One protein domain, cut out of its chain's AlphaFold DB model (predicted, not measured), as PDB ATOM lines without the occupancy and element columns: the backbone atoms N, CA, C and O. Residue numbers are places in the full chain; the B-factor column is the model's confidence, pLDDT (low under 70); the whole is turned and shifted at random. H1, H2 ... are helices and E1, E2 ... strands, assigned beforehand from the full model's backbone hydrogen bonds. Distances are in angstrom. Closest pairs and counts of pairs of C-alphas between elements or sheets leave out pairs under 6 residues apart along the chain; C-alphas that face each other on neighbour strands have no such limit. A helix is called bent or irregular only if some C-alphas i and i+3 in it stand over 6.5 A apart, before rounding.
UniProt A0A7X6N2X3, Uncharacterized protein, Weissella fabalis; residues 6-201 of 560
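Overview. This is residues 6 to 201 of the 560 residues of an uncharacterized protein of Weissella fabalis (UniProt A0A7X6N2X3). A long, twisted antiparallel sheet of E1 to E8 has helices on both faces: H4 packs on one, with both arms of the bent helix H1 packed on H4, and H2 packs on the other, with H3 packed on H2. Long strands E2, E3, E8 and E4 make the sheet's broad part, and E5 joins it to a smaller end where the bent strand E7 pairs with E1 and E6. The printed part has 196 residues with four named helices and eight named strands, in the order E1 H1 E2 H2 H3 E3 H4 E4 E5 E6 E7 E8; the class is mixed. It is compact, with a radius of gyration of the C-alphas of 16.9 A, and elongated, spanning 55 by 33 by 32 A.

Arrangement. Edge strand E1, residues 6 to 9, lies on one side of E7, residues 162 to 170, with N 6 and O 169 2.9 A apart. On the other side of E7 lie E5, residues 149 to 153, with N 168 and O 152 2.9 A apart, and E6, residues 157 to 159, with N 164 and O 157 2.8 A apart. E6 and E7 form a hairpin, and E7 bends by 84 degrees at residue 166. H1, residues 20 to 41, was assigned as one helix by its hydrogen bonds but is bent, with C-alphas 27 and 30 9.3 A apart; its arms are H1a, residues 20 to 27, and H1b, residues 30 to 41. H1a touches H4, residues 119 to 127, at a steep tilt of 49 degrees, the closest C-alphas being those of Gln 26 and Ala 127, 4.9 A apart. H1b touches H4 with residues 32 to 37 alone, the closest C-alphas being those of Met 33 and Glu 124, 4.9 A apart, and only grazes the sheet. E3, residues 101 to 110, has E2, residues 52 to 62, on one side, with N 55 and O 108 2.8 A apart, and E8, residues 187 to 193, on the other, with N 107 and O 190 2.8 A apart. E4, residues 133 to 139, neighbours E8, with N 135 and O 191 2.8 A apart, and forms a hairpin with E5, with N 136 and O 149 2.8 A apart. H4 is on the sheet at a height of 8.6 A, slantwise to the strands. H2, residues 69 to 77, is on the opposite face and forms a helical hairpin with H3, residues 84 to 94, at a shallow tilt of 28 degrees; their closest C-alphas, of Ile 76 and Val 90, are 6.7 A apart. In H1a, H1b, H2, H3 and H4 every O i to N i+4 pair is within hydrogen-bond range.

Along the chain. E1 begins at C-alpha 6, (-41.018, -39.111, -14.257). From first to last C-alpha, E2 measures 28.9 A, E3 26.9 A, E4 20.9 A and H1b 16.3 A. E8, 20.1 A, ends at C-alpha 193, (-46.207, -50.327, -28.731).

Size, cuts and confidence. The two C-alphas farthest apart, of Lys 49 and Gly 161, are 56.7 A apart. The printed part has no cut, and its long link, residues 171 to 186, joins E7 to E8. The mean pLDDT of the printed part is 90.1, and no printed residue is under 70.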
ATOM      1  N   LYS A   6     -41.575 -39.322 -15.588       94.88
ATOM      2  CA  LYS A   6     -41.018 -39.111 -14.257       94.88
ATOM      3  C   LYS A   6     -40.459 -40.431 -13.748       94.88
ATOM      4  O   LYS A   6     -41.220 -41.309 -13.334       94.88
ATOM      5  N   PHE A   7     -39.135 -40.525 -13.731       94.00
ATOM      6  CA  PHE A   7     -38.393 -41.586 -13.059       94.00
ATOM      7  C   PHE A   7     -38.040 -41.161 -11.631       94.00
ATOM      8  O   PHE A   7     -37.855 -39.979 -11.330       94.00
ATOM      9  N   LYS A   8     -37.989 -42.122 -10.704       93.25
ATOM     10  CA  LYS A   8     -37.593 -41.845  -9.316       93.25
ATOM     11  C   LYS A   8     -36.070 -41.795  -9.231       93.25
ATOM     12  O   LYS A   8     -35.435 -42.782  -9.572       93.25
ATOM     13  N   THR A   9     -35.500 -40.722  -8.700       93.06
ATOM     14  CA  THR A   9     -34.051 -40.625  -8.476       93.06
ATOM     15  C   THR A   9     -33.585 -41.568  -7.361       93.06
ATOM     16  O   THR A   9     -34.332 -41.893  -6.425       93.06
ATOM     17  N   ARG A  10     -32.345 -42.048  -7.467       88.44
ATOM     18  CA  ARG A  10     -31.681 -42.921  -6.490       88.44
ATOM     19  C   ARG A  10     -30.284 -42.393  -6.176       88.44
ATOM     20  O   ARG A  10     -29.740 -41.593  -6.922       88.44
ATOM     21  N   LYS A  11     -29.717 -42.852  -5.055       89.31
ATOM     22  CA  LYS A  11     -28.309 -42.592  -4.716       89.31
ATOM     23  C   LYS A  11     -27.348 -43.502  -5.485       89.31
ATOM     24  O   LYS A  11     -26.222 -43.107  -5.729       89.31
ATOM     25  N   THR A  12     -27.784 -44.721  -5.798       86.38
ATOM     26  CA  THR A  12     -26.995 -45.757  -6.475       86.38
ATOM     27  C   THR A  12     -27.906 -46.663  -7.305       86.38
ATOM     28  O   THR A  12     -29.122 -46.722  -7.071       86.38
ATOM     29  N   ILE A  13     -27.321 -47.376  -8.271       85.12
ATOM     30  CA  ILE A  13     -27.991 -48.431  -9.041       85.12
ATOM     31  C   ILE A  13     -28.270 -49.607  -8.098       85.12
ATOM     32  O   ILE A  13     -27.373 -50.098  -7.419       85.12
ATOM     33  N   THR A  14     -29.529 -50.046  -8.026       79.38
ATOM     34  CA  THR A  14     -29.947 -51.133  -7.118       79.38
ATOM     35  C   THR A  14     -30.605 -52.309  -7.830       79.38
ATOM     36  O   THR A  14     -30.825 -53.351  -7.213       79.38
ATOM     37  N   LYS A  15     -30.977 -52.144  -9.103       76.69
ATOM     38  CA  LYS A  15     -31.705 -53.147  -9.880       76.69
ATOM     39  C   LYS A  15     -31.142 -53.268 -11.284       76.69
ATOM     40  O   LYS A  15     -31.427 -52.442 -12.144       76.69
ATOM     41  N   THR A  16     -30.422 -54.356 -11.495       79.44
ATOM     42  CA  THR A  16     -29.857 -54.768 -12.786       79.44
ATOM     43  C   THR A  16     -30.759 -55.759 -13.526       79.44
ATOM     44  O   THR A  16     -30.489 -56.133 -14.658       79.44
ATOM     45  N   VAL A  17     -31.870 -56.162 -12.901       86.25
ATOM     46  CA  VAL A  17     -32.892 -57.041 -13.476       86.25
ATOM     47  C   VAL A  17     -34.282 -56.444 -13.286       86.25
ATOM     48  O   VAL A  17     -34.552 -55.741 -12.300       86.25
ATOM     49  N   PHE A  18     -35.194 -56.755 -14.208       89.56
ATOM     50  CA  PHE A  18     -36.594 -56.359 -14.087       89.56
ATOM     51  C   PHE A  18     -37.238 -56.907 -12.814       89.56
ATOM     52  O   PHE A  18     -36.817 -57.913 -12.236       89.56
ATOM     53  N   SER A  19     -38.311 -56.255 -12.348       89.19
ATOM     54  CA  SER A  19     -39.016 -56.775 -11.180       89.19
ATOM     55  C   SER A  19     -39.564 -58.177 -11.445       89.19
ATOM     56  O   SER A  19     -40.164 -58.430 -12.485       89.19
ATOM     57  N   LYS A  20     -39.456 -59.064 -10.448       89.62
ATOM     58  CA  LYS A  20     -40.006 -60.429 -10.516       89.62
ATOM     59  C   LYS A  20     -41.452 -60.466 -11.015       89.62
ATOM     60  O   LYS A  20     -41.812 -61.323 -11.797       89.62
ATOM     61  N   SER A  21     -42.279 -59.498 -10.612       87.50
ATOM     62  CA  SER A  21     -43.665 -59.417 -11.083       87.50
ATOM     63  C   SER A  21     -43.822 -59.126 -12.576       87.50
ATOM     64  O   SER A  21     -44.838 -59.519 -13.128       87.50
ATOM     65  N   LEU A  22     -42.888 -58.394 -13.191       90.38
ATOM     66  CA  LEU A  22     -42.887 -58.149 -14.634       90.38
ATOM     67  C   LEU A  22     -42.377 -59.386 -15.379       90.38
ATOM     68  O   LEU A  22     -43.014 -59.806 -16.332       90.38
ATOM     69  N   LEU A  23     -41.298 -60.006 -14.887       90.12
ATOM     70  CA  LEU A  23     -40.762 -61.254 -15.443       90.12
ATOM     71  C   LEU A  23     -41.804 -62.386 -15.405       90.12
ATOM     72  O   LEU A  23     -42.023 -63.059 -16.407       90.12
ATOM     73  N   ASP A  24     -42.509 -62.543 -14.277       88.31
ATOM     74  CA  ASP A  24     -43.607 -63.507 -14.142       88.31
ATOM     75  C   ASP A  24     -44.720 -63.242 -15.181       88.31
ATOM     76  O   ASP A  24     -45.282 -64.188 -15.729       88.31
ATOM     77  N   ALA A  25     -45.043 -61.969 -15.452       88.88
ATOM     78  CA  ALA A  25     -46.069 -61.579 -16.426       88.88
ATOM     79  C   ALA A  25     -45.608 -61.813 -17.875       88.88
ATOM     80  O   ALA A  25     -46.365 -62.341 -18.684       88.88
ATOM     81  N   GLN A  26     -44.346 -61.505 -18.195       89.62
ATOM     82  CA  GLN A  26     -43.741 -61.807 -19.499       89.62
ATOM     83  C   GLN A  26     -43.753 -63.314 -19.780       89.62
ATOM     84  O   GLN A  26     -44.092 -63.730 -20.884       89.62
ATOM     85  N   GLN A  27     -43.444 -64.133 -18.769       87.81
ATOM     86  CA  GLN A  27     -43.508 -65.590 -18.880       87.81
ATOM     87  C   GLN A  27     -44.947 -66.100 -19.055       87.81
ATOM     88  O   GLN A  27     -45.167 -67.090 -19.748       87.81
ATOM     89  N   ALA A  28     -45.928 -65.453 -18.419       83.44
ATOM     90  CA  ALA A  28     -47.331 -65.850 -18.506       83.44
ATOM     91  C   ALA A  28     -48.002 -65.429 -19.831       83.44
ATOM     92  O   ALA A  28     -48.945 -66.085 -20.277       83.44
ATOM     93  N   GLY A  29     -47.508 -64.365 -20.469       88.00
ATOM     94  CA  GLY A  29     -47.863 -63.976 -21.832       88.00
ATOM     95  C   GLY A  29     -49.315 -63.523 -22.017       88.00
ATOM     96  O   GLY A  29     -49.968 -63.003 -21.108       88.00
ATOM     97  N   VAL A  30     -49.823 -63.711 -23.238       87.81
ATOM     98  CA  VAL A  30     -51.101 -63.145 -23.699       87.81
ATOM     99  C   VAL A  30     -52.313 -63.625 -22.904       87.81
ATOM    100  O   VAL A  30     -53.200 -62.829 -22.593       87.81
ATOM    101  N   THR A  31     -52.319 -64.892 -22.484       85.31
ATOM    102  CA  THR A  31     -53.395 -65.479 -21.677       85.31
ATOM    103  C   THR A  31     -53.586 -64.738 -20.362       85.31
ATOM    104  O   THR A  31     -54.710 -64.387 -20.006       85.31
ATOM    105  N   SER A  32     -52.492 -64.462 -19.648       85.50
ATOM    106  CA  SER A  32     -52.544 -63.749 -18.370       85.50
ATOM    107  C   SER A  32     -53.048 -62.318 -18.552       85.50
ATOM    108  O   SER A  32     -53.973 -61.893 -17.854       85.50
ATOM    109  N   MET A  33     -52.529 -61.610 -19.562       91.62
ATOM    110  CA  MET A  33     -52.952 -60.247 -19.881       91.62
ATOM    111  C   MET A  33     -54.443 -60.160 -20.207       91.62
ATOM    112  O   MET A  33     -55.156 -59.363 -19.589       91.62
ATOM    113  N   LEU A  34     -54.933 -60.984 -21.138       89.75
ATOM    114  CA  LEU A  34     -56.336 -60.948 -21.547       89.75
ATOM    115  C   LEU A  34     -57.266 -61.320 -20.392       89.75
ATOM    116  O   LEU A  34     -58.273 -60.646 -20.186       89.75
ATOM    117  N   ARG A  35     -56.926 -62.333 -19.587       87.25
ATOM    118  CA  ARG A  35     -57.746 -62.726 -18.428       87.25
ATOM    119  C   ARG A  35     -57.795 -61.635 -17.368       87.25
ATOM    120  O   ARG A  35     -58.874 -61.344 -16.846       87.25
ATOM    121  N   ALA A  36     -56.654 -61.021 -17.053       88.50
ATOM    122  CA  ALA A  36     -56.577 -59.945 -16.071       88.50
ATOM    123  C   ALA A  36     -57.389 -58.720 -16.517       88.50
ATOM    124  O   ALA A  36     -58.131 -58.149 -15.713       88.50
ATOM    125  N   LEU A  37     -57.289 -58.357 -17.799       91.06
ATOM    126  CA  LEU A  37     -58.046 -57.257 -18.381       91.06
ATOM    127  C   LEU A  37     -59.548 -57.568 -18.415       91.06
ATOM    128  O   LEU A  37     -60.328 -56.818 -17.833       91.06
ATOM    129  N   ALA A  38     -59.955 -58.694 -19.007       90.38
ATOM    130  CA  ALA A  38     -61.359 -59.093 -19.113       90.38
ATOM    131  C   ALA A  38     -62.038 -59.194 -17.740       90.38
ATOM    132  O   ALA A  38     -63.143 -58.689 -17.568       90.38
ATOM    133  N   THR A  39     -61.351 -59.746 -16.732       88.25
ATOM    134  CA  THR A  39     -61.861 -59.804 -15.349       88.25
ATOM    135  C   THR A  39     -62.174 -58.418 -14.796       88.25
ATOM    136  O   THR A  39     -63.161 -58.243 -14.085       88.25
ATOM    137  N   GLN A  40     -61.317 -57.430 -15.069       90.06
ATOM    138  CA  GLN A  40     -61.541 -56.074 -14.585       90.06
ATOM    139  C   GLN A  40     -62.668 -55.377 -15.361       90.06
ATOM    140  O   GLN A  40     -63.474 -54.695 -14.737       90.06
ATOM    141  N   LEU A  41     -62.743 -55.577 -16.678       90.44
ATOM    142  CA  LEU A  41     -63.773 -54.983 -17.534       90.44
ATOM    143  C   LEU A  41     -65.172 -55.537 -17.220       90.44
ATOM    144  O   LEU A  41     -66.105 -54.766 -17.017       90.44
ATOM    145  N   LEU A  42     -65.305 -56.862 -17.090       88.25
ATOM    146  CA  LEU A  42     -66.567 -57.544 -16.760       88.25
ATOM    147  C   LEU A  42     -67.102 -57.209 -15.364       88.25
ATOM    148  O   LEU A  42     -68.277 -57.439 -15.086       88.25
ATOM    149  N   ALA A  43     -66.271 -56.636 -14.491       86.81
ATOM    150  CA  ALA A  43     -66.695 -56.148 -13.184       86.81
ATOM    151  C   ALA A  43     -67.305 -54.734 -13.222       86.81
ATOM    152  O   ALA A  43     -67.854 -54.295 -12.213       86.81
ATOM    153  N   THR A  44     -67.197 -54.012 -14.342       86.56
ATOM    154  CA  THR A  44     -67.634 -52.612 -14.468       86.56
ATOM    155  C   THR A  44     -68.458 -52.344 -15.738       86.56
ATOM    156  O   THR A  44     -68.154 -51.390 -16.460       86.56
ATOM    157  N   PRO A  45     -69.484 -53.152 -16.069       88.44
ATOM    158  CA  PRO A  45     -70.342 -52.869 -17.219       88.44
ATOM    159  C   PRO A  45     -71.142 -51.575 -16.996       88.44
ATOM    160  O   PRO A  45     -71.586 -51.300 -15.882       88.44
ATOM    161  N   ILE A  46     -71.363 -50.791 -18.058       87.69
ATOM    162  CA  ILE A  46     -72.304 -49.651 -18.016       87.69
ATOM    163  C   ILE A  46     -73.737 -50.175 -17.914       87.69
ATOM    164  O   ILE A  46     -74.532 -49.687 -17.116       87.69
ATOM    165  N   ASN A  47     -74.048 -51.193 -18.716       83.62
ATOM    166  CA  ASN A  47     -75.346 -51.840 -18.764       83.62
ATOM    167  C   ASN A  47     -75.141 -53.354 -18.721       83.62
ATOM    168  O   ASN A  47     -74.568 -53.933 -19.637       83.62
ATOM    169  N   SER A  48     -75.635 -54.011 -17.673       77.88
ATOM    170  CA  SER A  48     -75.481 -55.459 -17.479       77.88
ATOM    171  C   SER A  48     -76.218 -56.322 -18.517       77.88
ATOM    172  O   SER A  48     -75.982 -57.537 -18.571       77.88
ATOM    173  N   LYS A  49     -77.107 -55.707 -19.314       82.12
ATOM    174  CA  LYS A  49     -77.839 -56.334 -20.423       82.12
ATOM    175  C   LYS A  49     -77.101 -56.266 -21.759       82.12
ATOM    176  O   LYS A  49     -77.457 -57.021 -22.653       82.12
ATOM    177  N   GLN A  50     -76.129 -55.369 -21.912       86.75
ATOM    178  CA  GLN A  50     -75.336 -55.267 -23.135       86.75
ATOM    179  C   GLN A  50     -73.986 -55.960 -22.937       86.75
ATOM    180  O   GLN A  50     -73.389 -55.823 -21.863       86.75
ATOM    181  N   PRO A  51     -73.486 -56.698 -23.942       92.25
ATOM    182  CA  PRO A  51     -72.156 -57.269 -23.866       92.25
ATOM    183  C   PRO A  51     -71.102 -56.164 -23.827       92.25
ATOM    184  O   PRO A  51     -71.245 -55.095 -24.431       92.25
ATOM    185  N   ILE A  52     -69.996 -56.457 -23.150       93.88
ATOM    186  CA  ILE A  52     -68.770 -55.683 -23.316       93.88
ATOM    187  C   ILE A  52     -68.208 -56.003 -24.695       93.88
ATOM    188  O   ILE A  52     -68.046 -57.168 -25.041       93.88
ATOM    189  N   GLU A  53     -67.883 -54.973 -25.462       94.31
ATOM    190  CA  GLU A  53     -67.260 -55.108 -26.776       94.31
ATOM    191  C   GLU A  53     -65.751 -54.907 -26.619       94.31
ATOM    192  O   GLU A  53     -65.299 -53.791 -26.371       94.31
ATOM    193  N   LEU A  54     -64.962 -55.975 -26.738       95.25
ATOM    194  CA  LEU A  54     -63.503 -55.940 -26.642       95.25
ATOM    195  C   LEU A  54     -62.880 -56.106 -28.030       95.25
ATOM    196  O   LEU A  54     -63.030 -57.142 -28.662       95.25
ATOM    197  N   THR A  55     -62.129 -55.118 -28.497       95.12
ATOM    198  CA  THR A  55     -61.386 -55.181 -29.760       95.12
ATOM    199  C   THR A  55     -59.888 -55.249 -29.496       95.12
ATOM    200  O   THR A  55     -59.354 -54.404 -28.779       95.12
ATOM    201  N   LEU A  56     -59.216 -56.226 -30.102       95.25
ATOM    202  CA  LEU A  56     -57.764 -56.377 -30.156       95.25
ATOM    203  C   LEU A  56     -57.307 -56.062 -31.582       95.25
ATOM    204  O   LEU A  56     -57.576 -56.841 -32.489       95.25
ATOM    205  N   ASN A  57     -56.646 -54.928 -31.793       94.94
ATOM    206  CA  ASN A  57     -56.169 -54.505 -33.108       94.94
ATOM    207  C   ASN A  57     -54.639 -54.453 -33.136       94.94
ATOM    208  O   ASN A  57     -54.042 -53.631 -32.444       94.94
ATOM    209  N   VAL A  58     -54.018 -55.320 -33.930       94.00
ATOM    210  CA  VAL A  58     -52.581 -55.302 -34.203       94.00
ATOM    211  C   VAL A  58     -52.343 -54.497 -35.472       94.00
ATOM    212  O   VAL A  58     -52.805 -54.861 -36.553       94.00
ATOM    213  N   THR A  59     -51.607 -53.399 -35.340       93.25
ATOM    214  CA  THR A  59     -51.337 -52.475 -36.444       93.25
ATOM    215  C   THR A  59     -49.969 -51.817 -36.290       93.25
ATOM    216  O   THR A  59     -49.365 -51.875 -35.219       93.25
ATOM    217  N   ALA A  60     -49.457 -51.213 -37.359       93.31
ATOM    218  CA  ALA A  60     -48.257 -50.390 -37.303       93.31
ATOM    219  C   ALA A  60     -48.640 -48.956 -36.913       93.31
ATOM    220  O   ALA A  60     -49.624 -48.422 -37.421       93.31
ATOM    221  N   ILE A  61     -47.872 -48.348 -36.013       93.25
ATOM    222  CA  ILE A  61     -48.034 -46.950 -35.609       93.25
ATOM    223  C   ILE A  61     -46.723 -46.199 -35.804       93.25
ATOM    224  O   ILE A  61     -45.649 -46.760 -35.569       93.25
ATOM    225  N   ASP A  62     -46.818 -44.937 -36.206       92.06
ATOM    226  CA  ASP A  62     -45.665 -44.048 -36.304       92.06
ATOM    227  C   ASP A  62     -45.151 -43.742 -34.888       92.06
ATOM    228  O   ASP A  62     -45.914 -43.415 -33.972       92.06
ATOM    229  N   HIS A  63     -43.842 -43.895 -34.684       88.19
ATOM    230  CA  HIS A  63     -43.213 -43.679 -33.383       88.19
ATOM    231  C   HIS A  63     -43.388 -42.242 -32.847       88.19
ATOM    232  O   HIS A  63     -43.448 -42.051 -31.632       88.19
ATOM    233  N   ASN A  64     -43.581 -41.248 -33.723       88.25
ATOM    234  CA  ASN A  64     -43.829 -39.849 -33.362       88.25
ATOM    235  C   ASN A  64     -45.213 -39.636 -32.735       88.25
ATOM    236  O   ASN A  64     -45.459 -38.615 -32.087       88.25
ATOM    237  N   GLU A  65     -46.132 -40.591 -32.900       91.19
ATOM    238  CA  GLU A  65     -47.438 -40.547 -32.247       91.19
ATOM    239  C   GLU A  65     -47.382 -40.954 -30.773       91.19
ATOM    240  O   GLU A  65     -48.366 -40.774 -30.057       91.19
ATOM    241  N   LEU A  66     -46.259 -41.506 -30.297       92.56
ATOM    242  CA  LEU A  66     -46.103 -42.031 -28.943       92.56
ATOM    243  C   LEU A  66     -45.497 -40.973 -27.996       92.56
ATOM    244  O   LEU A  66     -44.307 -40.659 -28.088       92.56
ATOM    245  N   PRO A  67     -46.262 -40.427 -27.028       92.44
ATOM    246  CA  PRO A  67     -45.750 -39.380 -26.148       92.44
ATOM    247  C   PRO A  67     -44.598 -39.864 -25.259       92.44
ATOM    248  O   PRO A  67     -44.773 -40.766 -24.442       92.44
ATOM    249  N   GLY A  68     -43.441 -39.206 -25.365       91.00
ATOM    250  CA  GLY A  68     -42.252 -39.523 -24.567       91.00
ATOM    251  C   GLY A  68     -41.473 -40.750 -25.036       91.00
ATOM    252  O   GLY A  68     -40.633 -41.244 -24.290       91.00
ATOM    253  N   PHE A  69     -41.731 -41.239 -26.250       91.19
ATOM    254  CA  PHE A  69     -41.013 -42.382 -26.814       91.19
ATOM    255  C   PHE A  69     -39.518 -42.094 -27.014       91.19
ATOM    256  O   PHE A  69     -38.692 -42.877 -26.555       91.19
ATOM    257  N   ASP A  70     -39.160 -40.927 -27.561       90.81
ATOM    258  CA  ASP A  70     -37.753 -40.508 -27.708       90.81
ATOM    259  C   ASP A  70     -37.036 -40.361 -26.360       90.81
ATOM    260  O   ASP A  70     -35.894 -40.783 -26.206       90.81
ATOM    261  N   GLU A  71     -37.724 -39.804 -25.353       92.69
ATOM    262  CA  GLU A  71     -37.188 -39.682 -23.988       92.69
ATOM    263  C   GLU A  71     -36.851 -41.062 -23.413       92.69
ATOM    264  O   GLU A  71     -35.814 -41.233 -22.776       92.69
ATOM    265  N   ILE A  72     -37.694 -42.070 -23.661       93.50
ATOM    266  CA  ILE A  72     -37.426 -43.441 -23.220       93.50
ATOM    267  C   ILE A  72     -36.153 -43.990 -23.867       93.50
ATOM    268  O   ILE A  72     -35.382 -44.638 -23.163       93.50
ATOM    269  N   PHE A  73     -35.890 -43.711 -25.144       92.69
ATOM    270  CA  PHE A  73     -34.640 -44.135 -25.780       92.69
ATOM    271  C   PHE A  73     -33.416 -43.424 -25.220       92.69
ATOM    272  O   PHE A  73     -32.428 -44.093 -24.952       92.69
ATOM    273  N   THR A  74     -33.506 -42.130 -24.897       92.38
ATOM    274  CA  THR A  74     -32.428 -41.442 -24.161       92.38
ATOM    275  C   THR A  74     -32.112 -42.148 -22.836       92.38
ATOM    276  O   THR A  74     -30.952 -42.291 -22.453       92.38
ATOM    277  N   HIS A  75     -33.133 -42.655 -22.137       93.25
ATOM    278  CA  HIS A  75     -32.926 -43.463 -20.935       93.25
ATOM    279  C   HIS A  75     -32.356 -44.860 -21.235       93.25
ATOM    280  O   HIS A  75     -31.526 -45.338 -20.462       93.25
ATOM    281  N   ILE A  76     -32.771 -45.517 -22.322       91.75
ATOM    282  CA  ILE A  76     -32.259 -46.839 -22.721       91.75
ATOM    283  C   ILE A  76     -30.772 -46.761 -23.096       91.75
ATOM    284  O   ILE A  76     -29.991 -47.566 -22.599       91.75
ATOM    285  N   GLU A  77     -30.363 -45.752 -23.867       90.25
ATOM    286  CA  GLU A  77     -28.965 -45.512 -24.262       90.25
ATOM    287  C   GLU A  77     -28.037 -45.304 -23.053       90.25
ATOM    288  O   GLU A  77     -26.842 -45.591 -23.105       90.25
ATOM    289  N   SER A  78     -28.594 -44.837 -21.932       90.31
ATOM    290  CA  SER A  78     -27.872 -44.621 -20.674       90.31
ATOM    291  C   SER A  78     -27.744 -45.878 -19.790       90.31
ATOM    292  O   SER A  78     -27.127 -45.847 -18.720       90.31
ATOM    293  N   LEU A  79     -28.347 -47.005 -20.192       87.31
ATOM    294  CA  LEU A  79     -28.283 -48.259 -19.442       87.31
ATOM    295  C   LEU A  79     -26.869 -48.851 -19.518       87.31
ATOM    296  O   LEU A  79     -26.389 -49.253 -20.576       87.31
ATOM    297  N   ALA A  80     -26.213 -48.984 -18.365       77.38
ATOM    298  CA  ALA A  80     -24.918 -49.648 -18.288       77.38
ATOM    299  C   ALA A  80     -25.054 -51.154 -18.585       77.38
ATOM    300  O   ALA A  80     -25.741 -51.881 -17.861       77.38
ATOM    301  N   VAL A  81     -24.347 -51.632 -19.611       80.12
ATOM    302  CA  VAL A  81     -24.202 -53.065 -19.898       80.12
ATOM    303  C   VAL A  81     -23.181 -53.652 -18.928       80.12
ATOM    304  O   VAL A  81     -21.992 -53.351 -19.003       80.12
ATOM    305  N   GLN A  82     -23.652 -54.471 -17.989       80.31
ATOM    306  CA  GLN A  82     -22.820 -55.054 -16.927       80.31
ATOM    307  C   GLN A  82     -22.539 -56.542 -17.151       80.31
ATOM    308  O   GLN A  82     -21.543 -57.070 -16.661       80.31
ATOM    309  N   ASP A  83     -23.416 -57.224 -17.884       81.06
ATOM    310  CA  ASP A  83     -23.363 -58.656 -18.155       81.06
ATOM    311  C   ASP A  83     -24.086 -58.998 -19.473       81.06
ATOM    312  O   ASP A  83     -24.648 -58.138 -20.155       81.06
ATOM    313  N   SER A  84     -24.077 -60.279 -19.848       83.50
ATOM    314  CA  SER A  84     -24.740 -60.757 -21.065       83.50
ATOM    315  C   SER A  84     -26.260 -60.565 -21.048       83.50
ATOM    316  O   SER A  84     -26.859 -60.373 -22.105       83.50
ATOM    317  N   TYR A  85     -26.892 -60.586 -19.869       85.31
ATOM    318  CA  TYR A  85     -28.331 -60.367 -19.727       85.31
ATOM    319  C   TYR A  85     -28.697 -58.912 -20.036       85.31
ATOM    320  O   TYR A  85     -29.527 -58.653 -20.905       85.31
ATOM    321  N   THR A  86     -28.053 -57.967 -19.355       82.38
ATOM    322  CA  THR A  86     -28.255 -56.525 -19.538       82.38
ATOM    323  C   THR A  86     -27.892 -56.086 -20.954       82.38
ATOM    324  O   THR A  86     -28.662 -55.353 -21.568       82.38
ATOM    325  N   GLY A  87     -26.806 -56.622 -21.524       84.75
ATOM    326  CA  GLY A  87     -26.442 -56.387 -22.925       84.75
ATOM    327  C   GLY A  87     -27.504 -56.881 -23.909       84.75
ATOM    328  O   GLY A  87     -27.855 -56.168 -24.847       84.75
ATOM    329  N   GLY A  88     -28.076 -58.065 -23.666       85.81
ATOM    330  CA  GLY A  88     -29.174 -58.595 -24.477       85.81
ATOM    331  C   GLY A  88     -30.450 -57.751 -24.391       85.81
ATOM    332  O   GLY A  88     -31.092 -57.515 -25.412       85.81
ATOM    333  N   VAL A  89     -30.799 -57.262 -23.196       85.19
ATOM    334  CA  VAL A  89     -31.966 -56.391 -22.981       85.19
ATOM    335  C   VAL A  89     -31.807 -55.059 -23.715       85.19
ATOM    336  O   VAL A  89     -32.727 -54.662 -24.424       85.19
ATOM    337  N   VAL A  90     -30.656 -54.392 -23.580       86.56
ATOM    338  CA  VAL A  90     -30.392 -53.102 -24.245       86.56
ATOM    339  C   VAL A  90     -30.444 -53.265 -25.764       86.56
ATOM    340  O   VAL A  90     -31.250 -52.609 -26.415       86.56
ATOM    341  N   ALA A  91     -29.721 -54.245 -26.318       86.88
ATOM    342  CA  ALA A  91     -29.729 -54.508 -27.758       86.88
ATOM    343  C   ALA A  91     -31.137 -54.824 -28.307       86.88
ATOM    344  O   ALA A  91     -31.498 -54.424 -29.415       86.88
ATOM    345  N   GLN A  92     -31.959 -55.540 -27.531       87.38
ATOM    346  CA  GLN A  92     -33.346 -55.829 -27.892       87.38
ATOM    347  C   GLN A  92     -34.235 -54.580 -27.887       87.38
ATOM    348  O   GLN A  92     -35.156 -54.498 -28.703       87.38
ATOM    349  N   MET A  93     -34.002 -53.643 -26.968       89.25
ATOM    350  CA  MET A  93     -34.758 -52.396 -26.878       89.25
ATOM    351  C   MET A  93     -34.342 -51.415 -27.981       89.25
ATOM    352  O   MET A  93     -35.213 -50.929 -28.701       89.25
ATOM    353  N   ASP A  94     -33.038 -51.223 -28.197       87.38
ATOM    354  CA  ASP A  94     -32.468 -50.265 -29.161       87.38
ATOM    355  C   ASP A  94     -32.918 -50.505 -30.602       87.38
ATOM    356  O   ASP A  94     -33.123 -49.561 -31.367       87.38
ATOM    357  N   ARG A  95     -33.161 -51.766 -30.986       88.81
ATOM    358  CA  ARG A  95     -33.630 -52.097 -32.342       88.81
ATOM    359  C   ARG A  95     -34.915 -51.353 -32.730       88.81
ATOM    360  O   ARG A  95     -35.175 -51.167 -33.915       88.81
ATOM    361  N   TRP A  96     -35.742 -50.985 -31.749       88.94
ATOM    362  CA  TRP A  96     -37.024 -50.322 -31.976       88.94
ATOM    363  C   TRP A  96     -36.879 -48.824 -32.249       88.94
ATOM    364  O   TRP A  96     -37.783 -48.249 -32.845       88.94
ATOM    365  N   GLN A  97     -35.754 -48.210 -31.871       87.50
ATOM    366  CA  GLN A  97     -35.464 -46.798 -32.143       87.50
ATOM    367  C   GLN A  97     -35.306 -46.530 -33.644       87.50
ATOM    368  O   GLN A  97     -35.667 -45.469 -34.139       87.50
ATOM    369  N   GLN A  98     -34.765 -47.514 -34.366       83.94
ATOM    370  CA  GLN A  98     -34.387 -47.399 -35.776       83.94
ATOM    371  C   GLN A  98     -35.567 -47.602 -36.739       83.94
ATOM    372  O   GLN A  98     -35.405 -47.491 -37.954       83.94
ATOM    373  N   LEU A  99     -36.751 -47.943 -36.221       87.06
ATOM    374  CA  LEU A  99     -37.934 -48.214 -37.028       87.06
ATOM    375  C   LEU A  99     -38.861 -46.989 -37.024       87.06
ATOM    376  O   LEU A  99     -39.313 -46.594 -35.951       87.06
ATOM    377  N   PRO A 100     -39.218 -46.422 -38.194       87.06
ATOM    378  CA  PRO A 100     -40.141 -45.283 -38.256       87.06
ATOM    379  C   PRO A 100     -41.553 -45.669 -37.792       87.06
ATOM    380  O   PRO A 100     -42.286 -44.857 -37.235       87.06
ATOM    381  N   ASN A 101     -41.917 -46.938 -37.996       92.62
ATOM    382  CA  ASN A 101     -43.171 -47.515 -37.544       92.62
ATOM    383  C   ASN A 101     -42.897 -48.703 -36.627       92.62
ATOM    384  O   ASN A 101     -42.093 -49.579 -36.952       92.62
ATOM    385  N   VAL A 102     -43.623 -48.773 -35.516       93.06
ATOM    386  CA  VAL A 102     -43.564 -49.893 -34.579       93.06
ATOM    387  C   VAL A 102     -44.885 -50.647 -34.587       93.06
ATOM    388  O   VAL A 102     -45.960 -50.059 -34.662       93.06
ATOM    389  N   GLN A 103     -44.821 -51.974 -34.497       93.38
ATOM    390  CA  GLN A 103     -46.029 -52.773 -34.337       93.38
ATOM    391  C   GLN A 103     -46.614 -52.527 -32.943       93.38
ATOM    392  O   GLN A 103     -45.892 -52.551 -31.940       93.38
ATOM    393  N   ALA A 104     -47.920 -52.307 -32.874       95.06
ATOM    394  CA  ALA A 104     -48.640 -52.045 -31.645       95.06
ATOM    395  C   ALA A 104     -49.908 -52.890 -31.548       95.06
ATOM    396  O   ALA A 104     -50.582 -53.151 -32.542       95.06
ATOM    397  N   LEU A 105     -50.248 -53.268 -30.318       96.19
ATOM    398  CA  LEU A 105     -51.555 -53.808 -29.975       96.19
ATOM    399  C   LEU A 105     -52.401 -52.693 -29.358       96.19
ATOM    400  O   LEU A 105     -52.111 -52.198 -28.265       96.19
ATOM    401  N   ILE A 106     -53.462 -52.316 -30.063       96.00
ATOM    402  CA  ILE A 106     -54.482 -51.383 -29.603       96.00
ATOM    403  C   ILE A 106     -55.647 -52.201 -29.056       96.00
ATOM    404  O   ILE A 106     -56.304 -52.939 -29.789       96.00
ATOM    405  N   ILE A 107     -55.925 -52.047 -27.765       95.94
ATOM    406  CA  ILE A 107     -57.055 -52.697 -27.106       95.94
ATOM    407  C   ILE A 107     -58.120 -51.649 -26.830       95.94
ATOM    408  O   ILE A 107     -57.866 -50.674 -26.124       95.94
ATOM    409  N   THR A 108     -59.319 -51.851 -27.364       95.12
ATOM    410  CA  THR A 108     -60.480 -51.001 -27.074       95.12
ATOM    411  C   THR A 108     -61.545 -51.832 -26.381       95.12
ATOM    412  O   THR A 108     -61.844 -52.928 -26.836       95.12
ATOM    413  N   ALA A 109     -62.116 -51.323 -25.295       94.88
ATOM    414  CA  ALA A 109     -63.268 -51.929 -24.642       94.88
ATOM    415  C   ALA A 109     -64.392 -50.898 -24.524       94.88
ATOM    416  O   ALA A 109     -64.183 -49.880 -23.865       94.88
ATOM    417  N   SER A 110     -65.549 -51.155 -25.134       93.06
ATOM    418  CA  SER A 110     -66.770 -50.339 -25.008       93.06
ATOM    419  C   SER A 110     -67.800 -50.988 -24.078       93.06
ATOM    420  O   SER A 110     -67.677 -52.152 -23.693       93.06
ATOM    421  N   ASN A 111     -68.821 -50.211 -23.698       91.38
ATOM    422  CA  ASN A 111     -69.906 -50.606 -22.786       91.38
ATOM    423  C   ASN A 111     -69.433 -50.877 -21.344       91.38
ATOM    424  O   ASN A 111     -70.089 -51.583 -20.575       91.38
ATOM    425  N   VAL A 112     -68.313 -50.267 -20.945       91.19
ATOM    426  CA  VAL A 112     -67.729 -50.370 -19.599       91.19
ATOM    427  C   VAL A 112     -67.528 -48.995 -18.982       91.19
ATOM    428  O   VAL A 112     -67.159 -48.045 -19.667       91.19
ATOM    429  N   GLN A 113     -67.755 -48.878 -17.676       87.50
ATOM    430  CA  GLN A 113     -67.333 -47.700 -16.931       87.50
ATOM    431  C   GLN A 113     -65.813 -47.708 -16.949       87.50
ATOM    432  O   GLN A 113     -65.229 -48.601 -16.343       87.50
ATOM    433  N   GLY A 114     -65.183 -46.789 -17.685       79.12
ATOM    434  CA  GLY A 114     -63.740 -46.762 -17.910       79.12
ATOM    435  C   GLY A 114     -62.944 -46.855 -16.602       79.12
ATOM    436  O   GLY A 114     -62.729 -45.821 -15.958       79.12
ATOM    437  N   PRO A 115     -62.497 -48.052 -16.171       83.31
ATOM    438  CA  PRO A 115     -62.176 -48.281 -14.775       83.31
ATOM    439  C   PRO A 115     -60.689 -48.088 -14.570       83.31
ATOM    440  O   PRO A 115     -59.904 -48.664 -15.324       83.31
ATOM    441  N   GLN A 116     -60.274 -47.374 -13.521       85.88
ATOM    442  CA  GLN A 116     -58.847 -47.250 -13.223       85.88
ATOM    443  C   GLN A 116     -58.185 -48.630 -13.136       85.88
ATOM    444  O   GLN A 116     -58.537 -49.457 -12.289       85.88
ATOM    445  N   LEU A 117     -57.192 -48.886 -13.991       87.75
ATOM    446  CA  LEU A 117     -56.554 -50.199 -14.040       87.75
ATOM    447  C   LEU A 117     -55.839 -50.513 -12.730       87.75
ATOM    448  O   LEU A 117     -55.065 -49.696 -12.217       87.75
ATOM    449  N   LYS A 118     -56.043 -51.725 -12.206       88.12
ATOM    450  CA  LYS A 118     -55.307 -52.211 -11.032       88.12
ATOM    451  C   LYS A 118     -53.827 -52.379 -11.377       88.12
ATOM    452  O   LYS A 118     -53.462 -52.691 -12.507       88.12
ATOM    453  N   LYS A 119     -52.948 -52.242 -10.377       86.00
ATOM    454  CA  LYS A 119     -51.486 -52.356 -10.556       86.00
ATOM    455  C   LYS A 119     -51.046 -53.670 -11.215       86.00
ATOM    456  O   LYS A 119     -50.059 -53.666 -11.940       86.00
ATOM    457  N   ALA A 120     -51.749 -54.772 -10.945       83.50
ATOM    458  CA  ALA A 120     -51.485 -56.058 -11.586       83.50
ATOM    459  C   ALA A 120     -51.744 -55.988 -13.098       83.50
ATOM    460  O   ALA A 120     -50.833 -56.261 -13.864       83.50
ATOM    461  N   VAL A 121     -52.913 -55.490 -13.515       89.94
ATOM    462  CA  VAL A 121     -53.277 -55.346 -14.936       89.94
ATOM    463  C   VAL A 121     -52.277 -54.460 -15.679       89.94
ATOM    464  O   VAL A 121     -51.809 -54.836 -16.743       89.94
ATOM    465  N   ARG A 122     -51.846 -53.340 -15.082       94.00
ATOM    466  CA  ARG A 122     -50.816 -52.466 -15.682       94.00
ATOM    467  C   ARG A 122     -49.522 -53.214 -16.015       94.00
ATOM    468  O   ARG A 122     -48.898 -52.927 -17.025       94.00
ATOM    469  N   ARG A 123     -49.109 -54.160 -15.164       92.81
ATOM    470  CA  ARG A 123     -47.900 -54.968 -15.390       92.81
ATOM    471  C   ARG A 123     -48.091 -55.974 -16.510       92.81
ATOM    472  O   ARG A 123     -47.182 -56.114 -17.312       92.81
ATOM    473  N   GLU A 124     -49.248 -56.628 -16.565       93.94
ATOM    474  CA  GLU A 124     -49.567 -57.549 -17.658       93.94
ATOM    475  C   GLU A 124     -49.587 -56.822 -19.011       93.94
ATOM    476  O   GLU A 124     -49.059 -57.335 -19.989       93.94
ATOM    477  N   LEU A 125     -50.123 -55.595 -19.059       95.69
ATOM    478  CA  LEU A 125     -50.115 -54.771 -20.274       95.69
ATOM    479  C   LEU A 125     -48.691 -54.367 -20.680       95.69
ATOM    480  O   LEU A 125     -48.315 -54.551 -21.832       95.69
ATOM    481  N   MET A 126     -47.878 -53.870 -19.737       96.12
ATOM    482  CA  MET A 126     -46.467 -53.558 -20.013       96.12
ATOM    483  C   MET A 126     -45.701 -54.796 -20.491       96.12
ATOM    484  O   MET A 126     -44.906 -54.694 -21.415       96.12
ATOM    485  N   ALA A 127     -45.959 -55.972 -19.910       94.88
ATOM    486  CA  ALA A 127     -45.310 -57.219 -20.307       94.88
ATOM    487  C   ALA A 127     -45.589 -57.613 -21.768       94.88
ATOM    488  O   ALA A 127     -44.785 -58.340 -22.348       94.88
ATOM    489  N   GLY A 128     -46.676 -57.115 -22.369       94.69
ATOM    490  CA  GLY A 128     -46.970 -57.281 -23.793       94.69
ATOM    491  C   GLY A 128     -46.038 -56.501 -24.726       94.69
ATOM    492  O   GLY A 128     -45.990 -56.806 -25.914       94.69
ATOM    493  N   SER A 129     -45.274 -55.534 -24.210       95.94
ATOM    494  CA  SER A 129     -44.299 -54.743 -24.965       95.94
ATOM    495  C   SER A 129     -42.872 -55.256 -24.758       95.94
ATOM    496  O   SER A 129     -42.474 -55.639 -23.654       95.94
ATOM    497  N   GLU A 130     -42.063 -55.213 -25.814       93.94
ATOM    498  CA  GLU A 130     -40.613 -55.414 -25.736       93.94
ATOM    499  C   GLU A 130     -39.908 -54.288 -24.963       93.94
ATOM    500  O   GLU A 130     -38.884 -54.533 -24.333       93.94
ATOM    501  N   LEU A 131     -40.487 -53.081 -24.937       94.25
ATOM    502  CA  LEU A 131     -39.983 -51.937 -24.165       94.25
ATOM    503  C   LEU A 131     -40.611 -51.836 -22.764       94.25
ATOM    504  O   LEU A 131     -40.362 -50.882 -22.028       94.25
ATOM    505  N   ASN A 132     -41.450 -52.803 -22.383       96.12
ATOM    506  CA  ASN A 132     -42.193 -52.811 -21.122       96.12
ATOM    507  C   ASN A 132     -43.034 -51.546 -20.886       96.12
ATOM    508  O   ASN A 132     -43.113 -51.051 -19.759       96.12
ATOM    509  N   ILE A 133     -43.657 -51.029 -21.942       96.56
ATOM    510  CA  ILE A 133     -44.471 -49.815 -21.926       96.56
ATOM    511  C   ILE A 133     -45.923 -50.101 -22.315       96.56
ATOM    512  O   ILE A 133     -46.201 -50.942 -23.167       96.56
ATOM    513  N   ALA A 134     -46.856 -49.377 -21.701       97.44
ATOM    514  CA  ALA A 134     -48.248 -49.341 -22.136       97.44
ATOM    515  C   ALA A 134     -48.881 -47.979 -21.839       97.44
ATOM    516  O   ALA A 134     -48.667 -47.413 -20.763       97.44
ATOM    517  N   TYR A 135     -49.712 -47.506 -22.765       96.50
ATOM    518  CA  TYR A 135     -50.531 -46.304 -22.633       96.50
ATOM    519  C   TYR A 135     -51.984 -46.681 -22.373       96.50
ATOM    520  O   TYR A 135     -52.460 -47.721 -22.825       96.50
ATOM    521  N   TYR A 136     -52.699 -45.825 -21.654       95.38
ATOM    522  CA  TYR A 136     -54.070 -46.068 -21.238       95.38
ATOM    523  C   TYR A 136     -54.830 -44.753 -21.076       95.38
ATOM    524  O   TYR A 136     -54.356 -43.825 -20.416       95.38
ATOM    525  N   GLN A 137     -56.035 -44.712 -21.631       94.19
ATOM    526  CA  GLN A 137     -56.977 -43.614 -21.473       94.19
ATOM    527  C   GLN A 137     -58.400 -44.167 -21.401       94.19
ATOM    528  O   GLN A 137     -58.707 -45.209 -21.988       94.19
ATOM    529  N   THR A 138     -59.279 -43.482 -20.673       94.12
ATOM    530  CA  THR A 138     -60.691 -43.856 -20.605       94.12
ATOM    531  C   THR A 138     -61.611 -42.715 -20.942       94.12
ATOM    532  O   THR A 138     -61.256 -41.546 -20.802       94.12
ATOM    533  N   MET A 139     -62.810 -43.092 -21.372       93.38
ATOM    534  CA  MET A 139     -63.949 -42.206 -21.495       93.38
ATOM    535  C   MET A 139     -65.056 -42.719 -20.577       93.38
ATOM    536  O   MET A 139     -65.403 -43.901 -20.605       93.38
ATOM    537  N   GLN A 140     -65.578 -41.844 -19.731       92.69
ATOM    538  CA  GLN A 140     -66.683 -42.143 -18.829       92.69
ATOM    539  C   GLN A 140     -68.033 -42.096 -19.574       92.69
ATOM    540  O   GLN A 140     -68.092 -41.613 -20.708       92.69
ATOM    541  N   PRO A 141     -69.128 -42.619 -18.986       91.62
ATOM    542  CA  PRO A 141     -70.451 -42.610 -19.622       91.62
ATOM    543  C   PRO A 141     -70.983 -41.217 -19.983       91.62
ATOM    544  O   PRO A 141     -71.763 -41.090 -20.919       91.62
ATOM    545  N   ASP A 142     -70.542 -40.180 -19.272       92.75
ATOM    546  CA  ASP A 142     -70.844 -38.763 -19.520       92.75
ATOM    547  C   ASP A 142     -69.939 -38.126 -20.598       92.75
ATOM    548  O   ASP A 142     -69.920 -36.907 -20.744       92.75
ATOM    549  N   ALA A 143     -69.180 -38.944 -21.335       90.00
ATOM    550  CA  ALA A 143     -68.166 -38.549 -22.312       90.00
ATOM    551  C   ALA A 143     -66.936 -37.820 -21.732       90.00
ATOM    552  O   ALA A 143     -66.088 -37.348 -22.490       90.00
ATOM    553  N   THR A 144     -66.763 -37.785 -20.406       92.62
ATOM    554  CA  THR A 144     -65.551 -37.234 -19.788       92.62
ATOM    555  C   THR A 144     -64.343 -38.125 -20.093       92.62
ATOM    556  O   THR A 144     -64.319 -39.305 -19.733       92.62
ATOM    557  N   ILE A 145     -63.309 -37.563 -20.727       91.56
ATOM    558  CA  ILE A 145     -62.058 -38.264 -21.053       91.56
ATOM    559  C   ILE A 145     -61.038 -38.041 -19.932       91.56
ATOM    560  O   ILE A 145     -60.785 -36.912 -19.516       91.56
ATOM    561  N   THR A 146     -60.418 -39.116 -19.443       91.88
ATOM    562  CA  THR A 146     -59.355 -39.005 -18.436       91.88
ATOM    563  C   THR A 146     -58.041 -38.531 -19.047       91.88
ATOM    564  O   THR A 146     -57.769 -38.751 -20.228       91.88
ATOM    565  N   GLU A 147     -57.150 -37.986 -18.216       91.75
ATOM    566  CA  GLU A 147     -55.756 -37.760 -18.618       91.75
ATOM    567  C   GLU A 147     -55.118 -39.045 -19.167       91.75
ATOM    568  O   GLU A 147     -55.377 -40.147 -18.661       91.75
ATOM    569  N   LEU A 148     -54.258 -38.895 -20.178       94.38
ATOM    570  CA  LEU A 148     -53.460 -39.995 -20.699       94.38
ATOM    571  C   LEU A 148     -52.519 -40.506 -19.605       94.38
ATOM    572  O   LEU A 148     -51.804 -39.744 -18.954       94.38
ATOM    573  N   GLN A 149     -52.498 -41.819 -19.412       95.00
ATOM    574  CA  GLN A 149     -51.572 -42.474 -18.502       95.00
ATOM    575  C   GLN A 149     -50.631 -43.362 -19.301       95.00
ATOM    576  O   GLN A 149     -51.049 -44.038 -20.237       95.00
ATOM    577  N   SER A 150     -49.363 -43.404 -18.903       96.06
ATOM    578  CA  SER A 150     -48.421 -44.402 -19.396       96.06
ATOM    579  C   SER A 150     -47.457 -44.829 -18.300       96.06
ATOM    580  O   SER A 150     -47.175 -44.075 -17.356       96.06
ATOM    581  N   TRP A 151     -46.995 -46.068 -18.409       96.62
ATOM    582  CA  TRP A 151     -46.067 -46.707 -17.486       96.62
ATOM    583  C   TRP A 151     -44.976 -47.398 -18.287       96.62
ATOM    584  O   TRP A 151     -45.281 -48.008 -19.307       96.62
ATOM    585  N   VAL A 152     -43.742 -47.326 -17.793       96.44
ATOM    586  CA  VAL A 152     -42.584 -48.009 -18.375       96.44
ATOM    587  C   VAL A 152     -41.722 -48.623 -17.269       96.44
ATOM    588  O   VAL A 152     -41.601 -48.056 -16.174       96.44
ATOM    589  N   GLU A 153     -41.138 -49.793 -17.530       95.44
ATOM    590  CA  GLU A 153     -40.156 -50.431 -16.648       95.44
ATOM    591  C   GLU A 153     -38.871 -50.793 -17.412       95.44
ATOM    592  O   GLU A 153     -38.819 -51.773 -18.151       95.44
ATOM    593  N   LEU A 154     -37.832 -49.992 -17.182       93.50
ATOM    594  CA  LEU A 154     -36.438 -50.181 -17.579       93.50
ATOM    595  C   LEU A 154     -35.623 -50.773 -16.409       93.50
ATOM    596  O   LEU A 154     -36.172 -51.087 -15.343       93.50
ATOM    597  N   LEU A 155     -34.305 -50.896 -16.584       91.81
ATOM    598  CA  LEU A 155     -33.373 -51.149 -15.478       91.81
ATOM    599  C   LEU A 155     -33.007 -49.828 -14.776       91.81
ATOM    600  O   LEU A 155     -33.257 -48.739 -15.303       91.81
ATOM    601  N   ASP A 156     -32.470 -49.910 -13.555       92.12
ATOM    602  CA  ASP A 156     -31.874 -48.727 -12.922       92.12
ATOM    603  C   ASP A 156     -30.675 -48.266 -13.786       92.12
ATOM    604  O   ASP A 156     -29.888 -49.097 -14.232       92.12
ATOM    605  N   HIS A 157     -30.547 -46.961 -14.028       92.19
ATOM    606  CA  HIS A 157     -29.561 -46.382 -14.952       92.19
ATOM    607  C   HIS A 157     -29.066 -45.019 -14.471       92.19
ATOM    608  O   HIS A 157     -29.617 -44.451 -13.522       92.19
ATOM    609  N   GLU A 158     -28.029 -44.498 -15.118       92.75
ATOM    610  CA  GLU A 158     -27.465 -43.178 -14.854       92.75
ATOM    611  C   GLU A 158     -27.524 -42.339 -16.124       92.75
ATOM    612  O   GLU A 158     -26.988 -42.741 -17.145       92.75
ATOM    613  N   LEU A 159     -28.160 -41.173 -16.047       92.81
ATOM    614  CA  LEU A 159     -28.263 -40.222 -17.148       92.81
ATOM    615  C   LEU A 159     -27.888 -38.839 -16.608       92.81
ATOM    616  O   LEU A 159     -28.361 -38.449 -15.539       92.81
ATOM    617  N   ASP A 160     -26.999 -38.131 -17.307       91.50
ATOM    618  CA  ASP A 160     -26.490 -36.802 -16.932       91.50
ATOM    619  C   ASP A 160     -25.965 -36.709 -15.480       91.50
ATOM    620  O   ASP A 160     -26.215 -35.741 -14.758       91.50
ATOM    621  N   GLY A 161     -25.256 -37.746 -15.015       89.69
ATOM    622  CA  GLY A 161     -24.703 -37.818 -13.653       89.69
ATOM    623  C   GLY A 161     -25.752 -38.014 -12.548       89.69
ATOM    624  O   GLY A 161     -25.435 -37.908 -11.360       89.69
ATOM    625  N   GLN A 162     -27.009 -38.297 -12.906       93.38
ATOM    626  CA  GLN A 162     -28.087 -38.616 -11.978       93.38
ATOM    627  C   GLN A 162     -28.530 -40.072 -12.138       93.38
ATOM    628  O   GLN A 162     -28.903 -40.527 -13.217       93.38
ATOM    629  N   THR A 163     -28.573 -40.809 -11.028       93.88
ATOM    630  CA  THR A 163     -29.107 -42.173 -11.031       93.88
ATOM    631  C   THR A 163     -30.636 -42.174 -10.955       93.88
ATOM    632  O   THR A 163     -31.238 -41.591 -10.043       93.88
ATOM    633  N   TYR A 164     -31.272 -42.922 -11.853       94.19
ATOM    634  CA  TYR A 164     -32.711 -43.137 -11.910       94.19
ATOM    635  C   TYR A 164     -33.063 -44.596 -11.620       94.19
ATOM    636  O   TYR A 164     -32.382 -45.544 -12.002       94.19
ATOM    637  N   GLY A 165     -34.176 -44.791 -10.920       92.69
ATOM    638  CA  GLY A 165     -34.802 -46.092 -10.793       92.69
ATOM    639  C   GLY A 165     -35.573 -46.435 -12.062       92.69
ATOM    640  O   GLY A 165     -36.283 -45.579 -12.578       92.69
ATOM    641  N   GLY A 166     -35.548 -47.695 -12.491       91.50
ATOM    642  CA  GLY A 166     -36.093 -48.106 -13.792       91.50
ATOM    643  C   GLY A 166     -37.608 -47.950 -14.004       91.50
ATOM    644  O   GLY A 166     -38.113 -48.275 -15.067       91.50
ATOM    645  N   LYS A 167     -38.386 -47.461 -13.030       94.31
ATOM    646  CA  LYS A 167     -39.846 -47.301 -13.179       94.31
ATOM    647  C   LYS A 167     -40.201 -45.864 -13.523       94.31
ATOM    648  O   LYS A 167     -40.036 -44.984 -12.675       94.31
ATOM    649  N   GLY A 168     -40.763 -45.673 -14.711       94.94
ATOM    650  CA  GLY A 168     -41.267 -44.397 -15.200       94.94
ATOM    651  C   GLY A 168     -42.794 -44.350 -15.224       94.94
ATOM    652  O   GLY A 168     -43.474 -45.354 -15.455       94.94
ATOM    653  N   LYS A 169     -43.348 -43.161 -14.981       95.88
ATOM    654  CA  LYS A 169     -44.762 -42.848 -15.230       95.88
ATOM    655  C   LYS A 169     -44.852 -41.555 -16.032       95.88
ATOM    656  O   LYS A 169     -44.120 -40.614 -15.723       95.88
ATOM    657  N   LEU A 170     -45.772 -41.502 -16.989       95.50
ATOM    658  CA  LEU A 170     -46.107 -40.273 -17.705       95.50
ATOM    659  C   LEU A 170     -46.575 -39.188 -16.727       95.50
ATOM    660  O   LEU A 170     -47.301 -39.470 -15.760       95.50
ATOM    661  N   ARG A 171     -46.142 -37.952 -16.960       94.44
ATOM    662  CA  ARG A 171     -46.573 -36.778 -16.200       94.44
ATOM    663  C   ARG A 171     -48.022 -36.416 -16.522       94.44
ATOM    664  O   ARG A 171     -48.553 -36.769 -17.569       94.44
ATOM    665  N   GLN A 172     -48.655 -35.720 -15.583       88.81
ATOM    666  CA  GLN A 172     -50.001 -35.174 -15.774       88.81
ATOM    667  C   GLN A 172     -49.983 -34.029 -16.790       88.81
ATOM    668  O   GLN A 172     -48.940 -33.406 -16.993       88.81
ATOM    669  N   GLY A 173     -51.129 -33.769 -17.421       84.44
ATOM    670  CA  GLY A 173     -51.262 -32.733 -18.448       84.44
ATOM    671  C   GLY A 173     -50.623 -33.057 -19.806       84.44
ATOM    672  O   GLY A 173     -50.561 -32.180 -20.663       84.44
ATOM    673  N   VAL A 174     -50.145 -34.289 -20.033       85.88
ATOM    674  CA  VAL A 174     -49.700 -34.718 -21.368       85.88
ATOM    675  C   VAL A 174     -50.928 -35.003 -22.229       85.88
ATOM    676  O   VAL A 174     -51.606 -36.016 -22.047       85.88
ATOM    677  N   THR A 175     -51.194 -34.114 -23.181       79.81
ATOM    678  CA  THR A 175     -52.229 -34.310 -24.197       79.81
ATOM    679  C   THR A 175     -51.605 -34.975 -25.425       79.81
ATOM    680  O   THR A 175     -50.646 -34.426 -25.976       79.81
ATOM    681  N   PRO A 176     -52.093 -36.150 -25.857       78.44
ATOM    682  CA  PRO A 176     -51.611 -36.767 -27.084       78.44
ATOM    683  C   PRO A 176     -51.942 -35.886 -28.294       78.44
ATOM    684  O   PRO A 176     -53.001 -35.265 -28.347       78.44
ATOM    685  N   SER A 177     -51.040 -35.845 -29.273       70.25
ATOM    686  CA  SER A 177     -51.243 -35.134 -30.543       70.25
ATOM    687  C   SER A 177     -52.183 -35.873 -31.498       70.25
ATOM    688  O   SER A 177     -52.635 -35.281 -32.476       70.25
ATOM    689  N   THR A 178     -52.477 -37.148 -31.232       75.56
ATOM    690  CA  THR A 178     -53.233 -38.022 -32.132       75.56
ATOM    691  C   THR A 178     -54.447 -38.650 -31.455       75.56
ATOM    692  O   THR A 178     -54.480 -38.882 -30.243       75.56
ATOM    693  N   ALA A 179     -55.449 -38.997 -32.270       83.88
ATOM    694  CA  ALA A 179     -56.631 -39.744 -31.836       83.88
ATOM    695  C   ALA A 179     -56.314 -41.204 -31.445       83.88
ATOM    696  O   ALA A 179     -57.205 -41.940 -31.019       83.88
ATOM    697  N   LEU A 180     -55.047 -41.629 -31.554       90.62
ATOM    698  CA  LEU A 180     -54.582 -42.984 -31.269       90.62
ATOM    699  C   LEU A 180     -54.971 -43.466 -29.867       90.62
ATOM    700  O   LEU A 180     -55.233 -44.655 -29.696       90.62
ATOM    701  N   PHE A 181     -55.039 -42.570 -28.880       90.62
ATOM    702  CA  PHE A 181     -55.308 -42.921 -27.480       90.62
ATOM    703  C   PHE A 181     -56.750 -42.679 -27.046       90.62
ATOM    704  O   PHE A 181     -57.188 -43.268 -26.061       90.62
ATOM    705  N   THR A 182     -57.502 -41.860 -27.776       87.50
ATOM    706  CA  THR A 182     -58.822 -41.409 -27.340       87.50
ATOM    707  C   THR A 182     -59.902 -42.443 -27.668       87.50
ATOM    708  O   THR A 182     -60.072 -42.807 -28.834       87.50
ATOM    709  N   PRO A 183     -60.646 -42.956 -26.668       88.44
ATOM    710  CA  PRO A 183     -61.791 -43.822 -26.927       88.44
ATOM    711  C   PRO A 183     -62.887 -43.063 -27.684       88.44
ATOM    712  O   PRO A 183     -63.210 -41.932 -27.342       88.44
ATOM    713  N   THR A 184     -63.509 -43.704 -28.673       87.38
ATOM    714  CA  THR A 184     -64.641 -43.129 -29.425       87.38
ATOM    715  C   THR A 184     -66.000 -43.392 -28.769       87.38
ATOM    716  O   THR A 184     -66.998 -42.784 -29.144       87.38
ATOM    717  N   LYS A 185     -66.051 -44.297 -27.784       91.06
ATOM    718  CA  LYS A 185     -67.233 -44.659 -26.982       91.06
ATOM    719  C   LYS A 185     -66.845 -44.805 -25.506       91.06
ATOM    720  O   LYS A 185     -65.666 -45.060 -25.237       91.06
ATOM    721  N   PRO A 186     -67.792 -44.651 -24.554       91.75
ATOM    722  CA  PRO A 186     -67.505 -44.855 -23.143       91.75
ATOM    723  C   PRO A 186     -66.842 -46.209 -22.905       91.75
ATOM    724  O   PRO A 186     -67.331 -47.249 -23.362       91.75
ATOM    725  N   GLY A 187     -65.703 -46.170 -22.225       93.69
ATOM    726  CA  GLY A 187     -64.868 -47.331 -22.012       93.69
ATOM    727  C   GLY A 187     -63.382 -47.017 -21.939       93.69
ATOM    728  O   GLY A 187     -62.963 -46.000 -21.385       93.69
ATOM    729  N   VAL A 188     -62.569 -47.938 -22.444       94.19
ATOM    730  CA  VAL A 188     -61.107 -47.934 -22.310       94.19
ATOM    731  C   VAL A 188     -60.455 -48.036 -23.676       94.19
ATOM    732  O   VAL A 188     -60.889 -48.822 -24.515       94.19
ATOM    733  N   ARG A 189     -59.338 -47.328 -23.841       95.56
ATOM    734  CA  ARG A 189     -58.392 -47.545 -24.926       95.56
ATOM    735  C   ARG A 189     -56.980 -47.690 -24.368       95.56
ATOM    736  O   ARG A 189     -56.531 -46.889 -23.549       95.56
ATOM    737  N   ILE A 190     -56.307 -48.758 -24.771       96.81
ATOM    738  CA  ILE A 190     -54.947 -49.112 -24.366       96.81
ATOM    739  C   ILE A 190     -54.105 -49.252 -25.626       96.81
ATOM    740  O   ILE A 190     -54.554 -49.855 -26.598       96.81
ATOM    741  N   VAL A 191     -52.880 -48.737 -25.590       97.19
ATOM    742  CA  VAL A 191     -51.912 -48.872 -26.682       97.19
ATOM    743  C   VAL A 191     -50.637 -49.485 -26.121       97.19
ATOM    744  O   VAL A 191     -50.024 -48.928 -25.210       97.19
ATOM    745  N   ILE A 192     -50.250 -50.643 -26.649       97.50
ATOM    746  CA  ILE A 192     -49.020 -51.355 -26.296       97.50
ATOM    747  C   ILE A 192     -48.107 -51.317 -27.528       97.50
ATOM    748  O   ILE A 192     -48.312 -52.121 -28.438       97.50
ATOM    749  N   PRO A 193     -47.142 -50.382 -27.613       96.19
ATOM    750  CA  PRO A 193     -46.207 -50.327 -28.731       96.19
ATOM    751  C   PRO A 193     -45.104 -51.377 -28.583       96.19
ATOM    752  O   PRO A 193     -44.907 -51.940 -27.498       96.19
ATOM    753  N   CYS A 194     -44.353 -51.605 -29.662       95.31
ATOM    754  CA  CYS A 194     -43.279 -52.601 -29.716       95.31
ATOM    755  C   CYS A 194     -43.776 -53.958 -29.211       95.31
ATOM    756  O   CYS A 194     -43.149 -54.592 -28.358       95.31
ATOM    757  N   VAL A 195     -44.978 -54.336 -29.652       94.50
ATOM    758  CA  VAL A 195     -45.687 -55.492 -29.115       94.50
ATOM    759  C   VAL A 195     -44.882 -56.772 -29.372       94.50
ATOM    760  O   VAL A 195     -44.295 -56.966 -30.437       94.50
ATOM    761  N   ARG A 196     -44.825 -57.657 -28.374       91.94
ATOM    762  CA  ARG A 196     -44.140 -58.949 -28.481       91.94
ATOM    763  C   ARG A 196     -44.812 -59.826 -29.530       91.94
ATOM    764  O   ARG A 196     -46.038 -59.887 -29.605       91.94
ATOM    765  N   LYS A 197     -44.011 -60.615 -30.251       87.69
ATOM    766  CA  LYS A 197     -44.490 -61.494 -31.332       87.69
ATOM    767  C   LYS A 197     -45.641 -62.419 -30.909       87.69
ATOM    768  O   LYS A 197     -46.603 -62.580 -31.652       87.69
ATOM    769  N   THR A 198     -45.606 -62.948 -29.686       84.94
ATOM    770  CA  THR A 198     -46.653 -63.833 -29.137       84.94
ATOM    771  C   THR A 198     -48.041 -63.187 -29.038       84.94
ATOM    772  O   THR A 198     -49.034 -63.897 -28.917       84.94
ATOM    773  N   PHE A 199     -48.134 -61.857 -29.106       86.75
ATOM    774  CA  PHE A 199     -49.386 -61.091 -29.111       86.75
ATOM    775  C   PHE A 199     -49.811 -60.666 -30.524       86.75
ATOM    776  O   PHE A 199     -50.818 -59.984 -30.682       86.75
ATOM    777  N   THR A 200     -49.039 -61.042 -31.543       84.50
ATOM    778  CA  THR A 200     -49.279 -60.703 -32.956       84.50
ATOM    779  C   THR A 200     -49.626 -61.925 -33.794       84.50
ATOM    780  O   THR A 200     -50.043 -61.787 -34.935       84.50
ATOM    781  N   GLU A 201     -49.478 -63.125 -33.227       84.56
ATOM    782  CA  GLU A 201     -49.795 -64.391 -33.881       84.56
ATOM    783  C   GLU A 201     -51.312 -64.653 -33.807       84.56
ATOM    784  O   GLU A 201     -51.818 -64.953 -32.718       84.56
TER     785      GLU A 201